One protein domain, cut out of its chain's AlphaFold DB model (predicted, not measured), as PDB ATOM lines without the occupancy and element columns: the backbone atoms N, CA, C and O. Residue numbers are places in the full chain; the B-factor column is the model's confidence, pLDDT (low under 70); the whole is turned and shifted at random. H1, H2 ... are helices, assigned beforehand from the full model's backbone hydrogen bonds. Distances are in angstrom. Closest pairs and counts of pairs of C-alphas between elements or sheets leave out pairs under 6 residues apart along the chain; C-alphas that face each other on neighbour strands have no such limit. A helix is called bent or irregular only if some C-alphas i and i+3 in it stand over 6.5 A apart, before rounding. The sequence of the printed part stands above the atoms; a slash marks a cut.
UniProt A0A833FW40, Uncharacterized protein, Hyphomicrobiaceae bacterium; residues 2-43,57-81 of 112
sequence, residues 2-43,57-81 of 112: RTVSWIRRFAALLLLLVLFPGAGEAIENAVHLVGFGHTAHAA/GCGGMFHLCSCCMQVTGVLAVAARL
ATOM      1  N   ARG A   2     -54.002 -27.011  42.054       70.81
ATOM      2  CA  ARG A   2     -53.550 -28.177  41.255       70.81
ATOM      3  C   ARG A   2     -52.055 -28.521  41.401       70.81
ATOM      4  O   ARG A   2     -51.710 -29.696  41.417       70.81
ATOM      5  N   THR A   3     -51.187 -27.525  41.555       73.31
ATOM      6  CA  THR A   3     -49.723 -27.700  41.657       73.31
ATOM      7  C   THR A   3     -49.287 -28.411  42.940       73.31
ATOM      8  O   THR A   3     -48.484 -29.336  42.889       73.31
ATOM      9  N   VAL A   4     -49.896 -28.068  44.079       74.62
ATOM     10  CA  VAL A   4     -49.630 -28.713  45.381       74.62
ATOM     11  C   VAL A   4     -49.967 -30.211  45.344       74.62
ATOM     12  O   VAL A   4     -49.255 -31.031  45.920       74.62
ATOM     13  N   SER A   5     -51.006 -30.601  44.597       86.88
ATOM     14  CA  SER A   5     -51.343 -32.016  44.411       86.88
ATOM     15  C   SER A   5     -50.304 -32.778  43.586       86.88
ATOM     16  O   SER A   5     -50.142 -33.976  43.808       86.88
ATOM     17  N   TRP A   6     -49.642 -32.133  42.625       92.19
ATOM     18  CA  TRP A   6     -48.622 -32.778  41.793       92.19
ATOM     19  C   TRP A   6     -47.328 -32.998  42.561       92.19
ATOM     20  O   TRP A   6     -46.804 -34.106  42.546       92.19
ATOM     21  N   ILE A   7     -46.887 -31.986  43.312       93.81
ATOM     22  CA  ILE A   7     -45.708 -32.095  44.178       93.81
ATOM     23  C   ILE A   7     -45.894 -33.240  45.175       93.81
ATOM     24  O   ILE A   7     -45.022 -34.093  45.302       93.81
ATOM     25  N   ARG A   8     -47.067 -33.329  45.818       93.62
ATOM     26  CA  ARG A   8     -47.369 -34.415  46.761       93.62
ATOM     27  C   ARG A   8     -47.308 -35.799  46.113       93.62
ATOM     28  O   ARG A   8     -46.801 -36.731  46.723       93.62
ATOM     29  N   ARG A   9     -47.836 -35.949  44.894       94.12
ATOM     30  CA  ARG A   9     -47.807 -37.228  44.162       94.12
ATOM     31  C   ARG A   9     -46.386 -37.611  43.770       94.12
ATOM     32  O   ARG A   9     -46.001 -38.755  43.963       94.12
ATOM     33  N   PHE A  10     -45.618 -36.654  43.264       94.94
ATOM     34  CA  PHE A  10     -44.229 -36.881  42.888       94.94
ATOM     35  C   PHE A  10     -43.377 -37.259  44.103       94.94
ATOM     36  O   PHE A  10     -42.676 -38.264  44.070       94.94
ATOM     37  N   ALA A  11     -43.526 -36.533  45.213       94.50
ATOM     38  CA  ALA A  11     -42.865 -36.863  46.471       94.50
ATOM     39  C   ALA A  11     -43.251 -38.262  46.977       94.50
ATOM     40  O   ALA A  11     -42.382 -39.003  47.417       94.50
ATOM     41  N   ALA A  12     -44.525 -38.653  46.870       93.19
ATOM     42  CA  ALA A  12     -44.963 -39.996  47.244       93.19
ATOM     43  C   ALA A  12     -44.316 -41.089  46.375       93.19
ATOM     44  O   ALA A  12     -43.924 -42.122  46.904       93.19
ATOM     45  N   LEU A  13     -44.164 -40.860  45.067       91.50
ATOM     46  CA  LEU A  13     -43.482 -41.803  44.174       91.50
ATOM     47  C   LEU A  13     -41.990 -41.927  44.497       91.50
ATOM     48  O   LEU A  13     -41.480 -43.041  44.563       91.50
ATOM     49  N   LEU A  14     -41.307 -40.808  44.750       89.56
ATOM     50  CA  LEU A  14     -39.909 -40.832  45.186       89.56
ATOM     51  C   LEU A  14     -39.750 -41.561  46.519       89.56
ATOM     52  O   LEU A  14     -38.828 -42.352  46.686       89.56
ATOM     53  N   LEU A  15     -40.671 -41.326  47.452       86.69
ATOM     54  CA  LEU A  15     -40.659 -41.983  48.748       86.69
ATOM     55  C   LEU A  15     -40.828 -43.501  48.591       86.69
ATOM     56  O   LEU A  15     -40.058 -44.259  49.171       86.69
ATOM     57  N   LEU A  16     -41.769 -43.947  47.752       85.81
ATOM     58  CA  LEU A  16     -41.927 -45.366  47.422       85.81
ATOM     59  C   LEU A  16     -40.656 -45.955  46.803       85.81
ATOM     60  O   LEU A  16     -40.262 -47.054  47.180       85.81
ATOM     61  N   LEU A  17     -39.995 -45.221  45.906       84.00
ATOM     62  CA  LEU A  17     -38.767 -45.679  45.263       84.00
ATOM     63  C   LEU A  17     -37.617 -45.865  46.264       84.00
ATOM     64  O   LEU A  17     -36.871 -46.830  46.170       84.00
ATOM     65  N   VAL A  18     -37.480 -44.957  47.232       83.31
ATOM     66  CA  VAL A  18     -36.390 -44.994  48.220       83.31
ATOM     67  C   VAL A  18     -36.626 -46.040  49.312       83.31
ATOM     68  O   VAL A  18     -35.673 -46.649  49.799       83.31
ATOM     69  N   LEU A  19     -37.882 -46.245  49.719       80.31
ATOM     70  CA  LEU A  19     -38.238 -47.179  50.791       80.31
ATOM     71  C   LEU A  19     -38.362 -48.631  50.335       80.31
ATOM     72  O   LEU A  19     -38.326 -49.512  51.190       80.31
ATOM     73  N   PHE A  20     -38.545 -48.894  49.040       79.12
ATOM     74  CA  PHE A  20     -38.739 -50.248  48.535       79.12
ATOM     75  C   PHE A  20     -37.388 -50.930  48.260       79.12
ATOM     76  O   PHE A  20     -36.671 -50.513  47.343       79.12
ATOM     77  N   PRO A  21     -37.016 -51.983  49.017       78.19
ATOM     78  CA  PRO A  21     -35.818 -52.758  48.718       78.19
ATOM     79  C   PRO A  21     -35.916 -53.345  47.306       78.19
ATOM     80  O   PRO A  21     -36.969 -53.826  46.896       78.19
ATOM     81  N   GLY A  22     -34.827 -53.288  46.550       78.19
ATOM     82  CA  GLY A  22     -34.743 -53.787  45.179       78.19
ATOM     83  C   GLY A  22     -35.272 -52.823  44.116       78.19
ATOM     84  O   GLY A  22     -35.217 -53.146  42.932       78.19
ATOM     85  N   ALA A  23     -35.755 -51.629  44.478       83.25
ATOM     86  CA  ALA A  23     -36.237 -50.661  43.491       83.25
ATOM     87  C   ALA A  23     -35.144 -50.214  42.502       83.25
ATOM     88  O   ALA A  23     -35.417 -50.069  41.310       83.25
ATOM     89  N   GLY A  24     -33.908 -50.032  42.980       82.69
ATOM     90  CA  GLY A  24     -32.757 -49.697  42.132       82.69
ATOM     91  C   GLY A  24     -32.442 -50.798  41.119       82.69
ATOM     92  O   GLY A  24     -32.353 -50.522  39.930       82.69
ATOM     93  N   GLU A  25     -32.399 -52.046  41.576       84.50
ATOM     94  CA  GLU A  25     -32.177 -53.244  40.746       84.50
ATOM     95  C   GLU A  25     -33.280 -53.453  39.706       84.50
ATOM     96  O   GLU A  25     -33.034 -53.865  38.572       84.50
ATOM     97  N   ALA A  26     -34.530 -53.161  40.068       87.19
ATOM     98  CA  ALA A  26     -35.643 -53.225  39.131       87.19
ATOM     99  C   ALA A  26     -35.496 -52.177  38.015       87.19
ATOM    100  O   ALA A  26     -35.748 -52.484  36.849       87.19
ATOM    101  N   ILE A  27     -35.063 -50.958  38.357       89.12
ATOM    102  CA  ILE A  27     -34.765 -49.913  37.369       89.12
ATOM    103  C   ILE A  27     -33.564 -50.314  36.510       89.12
ATOM    104  O   ILE A  27     -33.635 -50.183  35.292       89.12
ATOM    105  N   GLU A  28     -32.495 -50.827  37.118       87.31
ATOM    106  CA  GLU A  28     -31.297 -51.302  36.419       87.31
ATOM    107  C   GLU A  28     -31.664 -52.367  35.379       87.31
ATOM    108  O   GLU A  28     -31.373 -52.215  34.193       87.31
ATOM    109  N   ASN A  29     -32.433 -53.381  35.780       89.88
ATOM    110  CA  ASN A  29     -32.922 -54.407  34.865       89.88
ATOM    111  C   ASN A  29     -33.829 -53.848  33.769       89.88
ATOM    112  O   ASN A  29     -33.738 -54.296  32.631       89.88
ATOM    113  N   ALA A  30     -34.690 -52.874  34.071       92.19
ATOM    114  CA  ALA A  30     -35.527 -52.245  33.053       92.19
ATOM    115  C   ALA A  30     -34.685 -51.487  32.015       92.19
ATOM    116  O   ALA A  30     -34.947 -51.590  30.816       92.19
ATOM    117  N   VAL A  31     -33.657 -50.761  32.460       92.00
ATOM    118  CA  VAL A  31     -32.725 -50.049  31.577       92.00
ATOM    119  C   VAL A  31     -31.944 -51.037  30.716       92.00
ATOM    120  O   VAL A  31     -31.895 -50.846  29.503       92.00
ATOM    121  N   HIS A  32     -31.403 -52.110  31.297       90.44
ATOM    122  CA  HIS A  32     -30.676 -53.113  30.520       90.44
ATOM    123  C   HIS A  32     -31.589 -53.863  29.545       90.44
ATOM    124  O   HIS A  32     -31.209 -54.109  28.401       90.44
ATOM    125  N   LEU A  33     -32.833 -54.146  29.937       91.69
ATOM    126  CA  LEU A  33     -33.771 -54.841  29.067       91.69
ATOM    127  C   LEU A  33     -34.147 -53.984  27.854       91.69
ATOM    128  O   LEU A  33     -34.204 -54.492  26.737       91.69
ATOM    129  N   VAL A  34     -34.373 -52.685  28.058       95.50
ATOM    130  CA  VAL A  34     -34.709 -51.749  26.975       95.50
ATOM    131  C   VAL A  34     -33.486 -51.403  26.122       95.50
ATOM    132  O   VAL A  34     -33.614 -51.277  24.906       95.50
ATOM    133  N   GLY A  35     -32.315 -51.233  26.739       92.88
ATOM    134  CA  GLY A  35     -31.090 -50.801  26.062       92.88
ATOM    135  C   GLY A  35     -30.326 -51.926  25.364       92.88
ATOM    136  O   GLY A  35     -29.789 -51.712  24.279       92.88
ATOM    137  N   PHE A  36     -30.299 -53.117  25.963       88.19
ATOM    138  CA  PHE A  36     -29.421 -54.224  25.563       88.19
ATOM    139  C   PHE A  36     -30.170 -55.545  25.323       88.19
ATOM    140  O   PHE A  36     -29.600 -56.490  24.781       88.19
ATOM    141  N   GLY A  37     -31.464 -55.617  25.656       90.56
ATOM    142  CA  GLY A  37     -32.298 -56.795  25.397       90.56
ATOM    143  C   GLY A  37     -32.134 -57.926  26.416       90.56
ATOM    144  O   GLY A  37     -32.605 -59.035  26.170       90.56
ATOM    145  N   HIS A  38     -31.494 -57.666  27.556       89.06
ATOM    146  CA  HIS A  38     -31.307 -58.638  28.635       89.06
ATOM    147  C   HIS A  38     -31.306 -57.961  30.012       89.06
ATOM    148  O   HIS A  38     -31.314 -56.741  30.123       89.06
ATOM    149  N   THR A  39     -31.326 -58.750  31.085       89.50
ATOM    150  CA  THR A  39     -31.198 -58.250  32.464       89.50
ATOM    151  C   THR A  39     -29.753 -57.864  32.783       89.50
ATOM    152  O   THR A  39     -28.833 -58.403  32.170       89.50
ATOM    153  N   ALA A  40     -29.546 -56.984  33.766       84.00
ATOM    154  CA  ALA A  40     -28.228 -56.432  34.105       84.00
ATOM    155  C   ALA A  40     -27.202 -57.505  34.514       84.00
ATOM    156  O   ALA A  40     -26.029 -57.419  34.168       84.00
ATOM    157  N   HIS A  41     -27.675 -58.571  35.166       82.81
ATOM    158  CA  HIS A  41     -26.845 -59.686  35.642       82.81
ATOM    159  C   HIS A  41     -26.999 -60.955  34.790       82.81
ATOM    160  O   HIS A  41     -26.844 -62.072  35.287       82.81
ATOM    161  N   ALA A  42     -27.374 -60.818  33.513       84.31
ATOM    162  CA  ALA A  42     -27.447 -61.960  32.606       84.31
ATOM    163  C   ALA A  42     -26.038 -62.534  32.360       84.31
ATOM    164  O   ALA A  42     -25.137 -61.836  31.904       84.31
ATOM    165  N   ALA A  43     -25.844 -63.820  32.658       81.19
ATOM    166  CA  ALA A  43     -24.545 -64.461  32.488       81.19
ATOM    167  C   ALA A  43     -24.130 -64.503  31.008       81.19
ATOM    168  O   ALA A  43     -24.916 -64.893  30.142       81.19
ATOM    169  N   GLY A  57     -28.855 -53.516  45.873       73.19
ATOM    170  CA  GLY A  57     -30.309 -53.615  45.886       73.19
ATOM    171  C   GLY A  57     -30.990 -53.292  47.223       73.19
ATOM    172  O   GLY A  57     -32.219 -53.260  47.254       73.19
ATOM    173  N   CYS A  58     -30.287 -52.992  48.320       76.31
ATOM    174  CA  CYS A  58     -30.956 -52.511  49.536       76.31
ATOM    175  C   CYS A  58     -31.551 -51.098  49.353       76.31
ATOM    176  O   CYS A  58     -31.100 -50.298  48.533       76.31
ATOM    177  N   GLY A  59     -32.622 -50.798  50.098       68.62
ATOM    178  CA  GLY A  59     -33.294 -49.495  50.041       68.62
ATOM    179  C   GLY A  59     -32.424 -48.378  50.627       68.62
ATOM    180  O   GLY A  59     -31.766 -48.573  51.646       68.62
ATOM    181  N   GLY A  60     -32.450 -47.185  50.025       66.44
ATOM    182  CA  GLY A  60     -31.496 -46.106  50.329       66.44
ATOM    183  C   GLY A  60     -31.606 -45.474  51.725       66.44
ATOM    184  O   GLY A  60     -30.728 -44.709  52.111       66.44
ATOM    185  N   MET A  61     -32.672 -45.759  52.481       63.97
ATOM    186  CA  MET A  61     -32.871 -45.228  53.840       63.97
ATOM    187  C   MET A  61     -32.865 -46.287  54.941       63.97
ATOM    188  O   MET A  61     -32.567 -45.961  56.089       63.97
ATOM    189  N   PHE A  62     -33.224 -47.532  54.626       65.81
ATOM    190  CA  PHE A  62     -33.346 -48.585  55.624       65.81
ATOM    191  C   PHE A  62     -32.867 -49.917  55.050       65.81
ATOM    192  O   PHE A  62     -33.396 -50.408  54.053       65.81
ATOM    193  N   HIS A  63     -31.925 -50.544  55.748       70.56
ATOM    194  CA  HIS A  63     -31.404 -51.873  55.441       70.56
ATOM    195  C   HIS A  63     -32.356 -52.970  55.960       70.56
ATOM    196  O   HIS A  63     -31.987 -53.833  56.750       70.56
ATOM    197  N   LEU A  64     -33.629 -52.908  55.554       65.31
ATOM    198  CA  LEU A  64     -34.670 -53.892  55.907       65.31
ATOM    199  C   LEU A  64     -34.690 -55.098  54.948       65.31
ATOM    200  O   LEU A  64     -35.606 -55.915  54.988       65.31
ATOM    201  N   CYS A  65     -33.702 -55.183  54.058       68.31
ATOM    202  CA  CYS A  65     -33.463 -56.298  53.149       68.31
ATOM    203  C   CYS A  65     -33.003 -57.542  53.932       68.31
ATOM    204  O   CYS A  65     -32.390 -57.441  54.995       68.31
ATOM    205  N   SER A  66     -33.279 -58.738  53.405       62.25
ATOM    206  CA  SER A  66     -32.928 -60.007  54.064       62.25
ATOM    207  C   SER A  66     -31.425 -60.175  54.307       62.25
ATOM    208  O   SER A  66     -31.050 -60.868  55.247       62.25
ATOM    209  N   CYS A  67     -30.572 -59.533  53.501       65.44
ATOM    210  CA  CYS A  67     -29.120 -59.520  53.692       65.44
ATOM    211  C   CYS A  67     -28.662 -58.691  54.906       65.44
ATOM    212  O   CYS A  67     -27.582 -58.952  55.427       65.44
ATOM    213  N   CYS A  68     -29.490 -57.769  55.409       66.50
ATOM    214  CA  CYS A  68     -29.123 -56.833  56.481       66.50
ATOM    215  C   CYS A  68     -30.074 -56.873  57.679       66.50
ATOM    216  O   CYS A  68     -29.945 -56.077  58.610       66.50
ATOM    217  N   MET A  69     -31.037 -57.798  57.669       59.47
ATOM    218  CA  MET A  69     -32.029 -57.975  58.723       59.47
ATOM    219  C   MET A  69     -31.377 -58.559  59.991       59.47
ATOM    220  O   MET A  69     -31.587 -59.711  60.355       59.47
ATOM    221  N   GLN A  70     -30.589 -57.745  60.694       54.28
ATOM    222  CA  GLN A  70     -30.175 -57.974  62.073       54.28
ATOM    223  C   GLN A  70     -31.141 -57.202  62.981       54.28
ATOM    224  O   GLN A  70     -31.011 -55.999  63.166       54.28
ATOM    225  N   VAL A  71     -32.150 -57.911  63.501       46.50
ATOM    226  CA  VAL A  71     -33.027 -57.509  64.620       46.50
ATOM    227  C   VAL A  71     -33.619 -56.091  64.502       46.50
ATOM    228  O   VAL A  71     -33.112 -55.122  65.054       46.50
ATOM    229  N   THR A  72     -34.757 -56.003  63.809       45.47
ATOM    230  CA  THR A  72     -35.869 -55.067  64.077       45.47
ATOM    231  C   THR A  72     -35.474 -53.702  64.673       45.47
ATOM    232  O   THR A  72     -35.521 -53.477  65.886       45.47
ATOM    233  N   GLY A  73     -35.196 -52.735  63.793       44.03
ATOM    234  CA  GLY A  73     -34.855 -51.339  64.117       44.03
ATOM    235  C   GLY A  73     -35.890 -50.532  64.920       44.03
ATOM    236  O   GLY A  73     -35.658 -49.360  65.191       44.03
ATOM    237  N   VAL A  74     -37.001 -51.134  65.354       45.69
ATOM    238  CA  VAL A  74     -37.936 -50.518  66.312       45.69
ATOM    239  C   VAL A  74     -37.459 -50.702  67.763       45.69
ATOM    240  O   VAL A  74     -37.740 -49.851  68.601       45.69
ATOM    241  N   LEU A  75     -36.677 -51.749  68.072       44.16
ATOM    242  CA  LEU A  75     -36.152 -51.988  69.427       44.16
ATOM    243  C   LEU A  75     -34.739 -51.401  69.639       44.16
ATOM    244  O   LEU A  75     -34.376 -51.042  70.757       44.16
ATOM    245  N   ALA A  76     -33.950 -51.234  68.571       44.00
ATOM    246  CA  ALA A  76     -32.563 -50.761  68.652       44.00
ATOM    247  C   ALA A  76     -32.419 -49.266  69.013       44.00
ATOM    248  O   ALA A  76     -31.445 -48.884  69.657       44.00
ATOM    249  N   VAL A  77     -33.396 -48.418  68.664       45.31
ATOM    250  CA  VAL A  77     -33.394 -46.991  69.055       45.31
ATOM    251  C   VAL A  77     -33.560 -46.828  70.570       45.31
ATOM    252  O   VAL A  77     -32.961 -45.928  71.151       45.31
ATOM    253  N   ALA A  78     -34.289 -47.735  71.229       44.94
ATOM    254  CA  ALA A  78     -34.397 -47.749  72.688       44.94
ATOM    255  C   ALA A  78     -33.089 -48.204  73.366       44.94
ATOM    256  O   ALA A  78     -32.767 -47.725  74.449       44.94
ATOM    257  N   ALA A  79     -32.310 -49.079  72.717       43.75
ATOM    258  CA  ALA A  79     -31.028 -49.556  73.239       43.75
ATOM    259  C   ALA A  79     -29.873 -48.554  73.033       43.75
ATOM    260  O   ALA A  79     -28.959 -48.501  73.842       43.75
ATOM    261  N   ARG A  80     -29.919 -47.709  71.994       44.53
ATOM    262  CA  ARG A  80     -28.844 -46.748  71.658       44.53
ATOM    263  C   ARG A  80     -28.820 -45.469  72.514       44.53
ATOM    264  O   ARG A  80     -27.985 -44.604  72.270       44.53
ATOM    265  N   LEU A  81     -29.687 -45.353  73.524       48.44
ATOM    266  CA  LEU A  81     -29.557 -44.350  74.593       48.44
ATOM    267  C   LEU A  81     -28.627 -44.809  75.734       48.44
ATOM    268  O   LEU A  81     -28.338 -44.012  76.624       48.44
TER     269      LEU A  81
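What this domain is: This is residues 2 to 43 and 57 to 81 of the 112 residues of an uncharacterized protein of Hyphomicrobiaceae bacterium (UniProt A0A833FW40). Two helices meet near their ends at a square corner, H1 and H2 making an L; from near that corner a winding stretch, residues 57 to 72, leads away from H2 to the short helix H3, and the whole is a rough, flat T with H1 as its stem. Residues 2 to 14 of H1 stick out as a free arm, and residues 74 to 81, of which 74 to 79 belong to H3, stand free at one end of the crossbar. The printed part has 67 residues with three named helices, in the order H1, H2, H3, and no named strand; its class is all helix, with 39 of the 67 residues in named elements. It is only just extended, close to loose, with a radius of gyration of the C-alphas of 16.7 A, and the C-alphas span 50 by 46 by 11 A.

Where its parts are: Find C-alpha 2 of Arg 2 at (-53.550, -28.177, 41.255), where the printed part begins. From there H1, residues 2 to 19, runs to C-alpha 19 at (-38.238, -47.179, 50.791), a length of 26.2 A from first to last C-alpha; with 18 residues it is the longest helix. Read on past residues 20 to 22 to Ala 23, where H2 begins at (-36.237, -50.661, 43.491). H2, residues 23 to 36, is 19.5 A long, and you will see z fall from 43.491 at C-alpha 23 to 25.563 at C-alpha 36. Residues 37 to 43 follow, then a cut, and the printed part goes on at Gly 57 at (-30.309, -53.615, 45.886). Residues 57 to 72 hold no named element. Last comes H3, residues 73 to 79, which ends with C-alpha 79 at (-31.028, -49.556, 73.239). H3 is neither bent nor irregular, but only just: C-alphas 74 and 77 are 6.4 A apart.

How they stand to each other: Start at the place where H1 gives way to H2. The two are close but not clearly touching, with 2 pairs of C-alphas within 8 A. Look there for their closest C-alphas, those of Leu 17 and Ala 23, 5.9 A apart. Their lines are about perpendicular, at 86 degrees, and their centres are 21.8 A apart. The three residues between them form a tight link. Go on to H3, and you will find it apart from H1 and apart from H2, with no C-alpha of either within 8 A of it. In the backbone of H1 and of H2 every O i to N i+4 pair is within hydrogen-bond range; in H3 1 of 3 such pairs is, beside 2 of 4 O i to N i+3 pairs.

The domain as a whole: Look to Gly 37 and Leu 81 for the two C-alphas farthest apart, 50.8 A. From Arg 2 to Leu 81, the first and last printed residues, the C-alphas are 44.1 A apart. Without the stretches that stand free, a body of 46 residues remains, spanning 39 by 25 by 9 A with a radius of gyration of 12.8 A. Residues 44 to 56 are not printed, and C-alphas 43 and 57 are 18.2 A apart across this cut. The link from H2 to H3 goes across the cut, with 36 residues between them in the chain, 13 of them not printed. Read the B-factor column for the model's confidence: the mean pLDDT of the printed part is 75.7, that of H1 is 87 and that of H2 is 89. It is under 70 at 22 residues, namely 59 to 62 and 64 to 81, and the mean of H3 is 45.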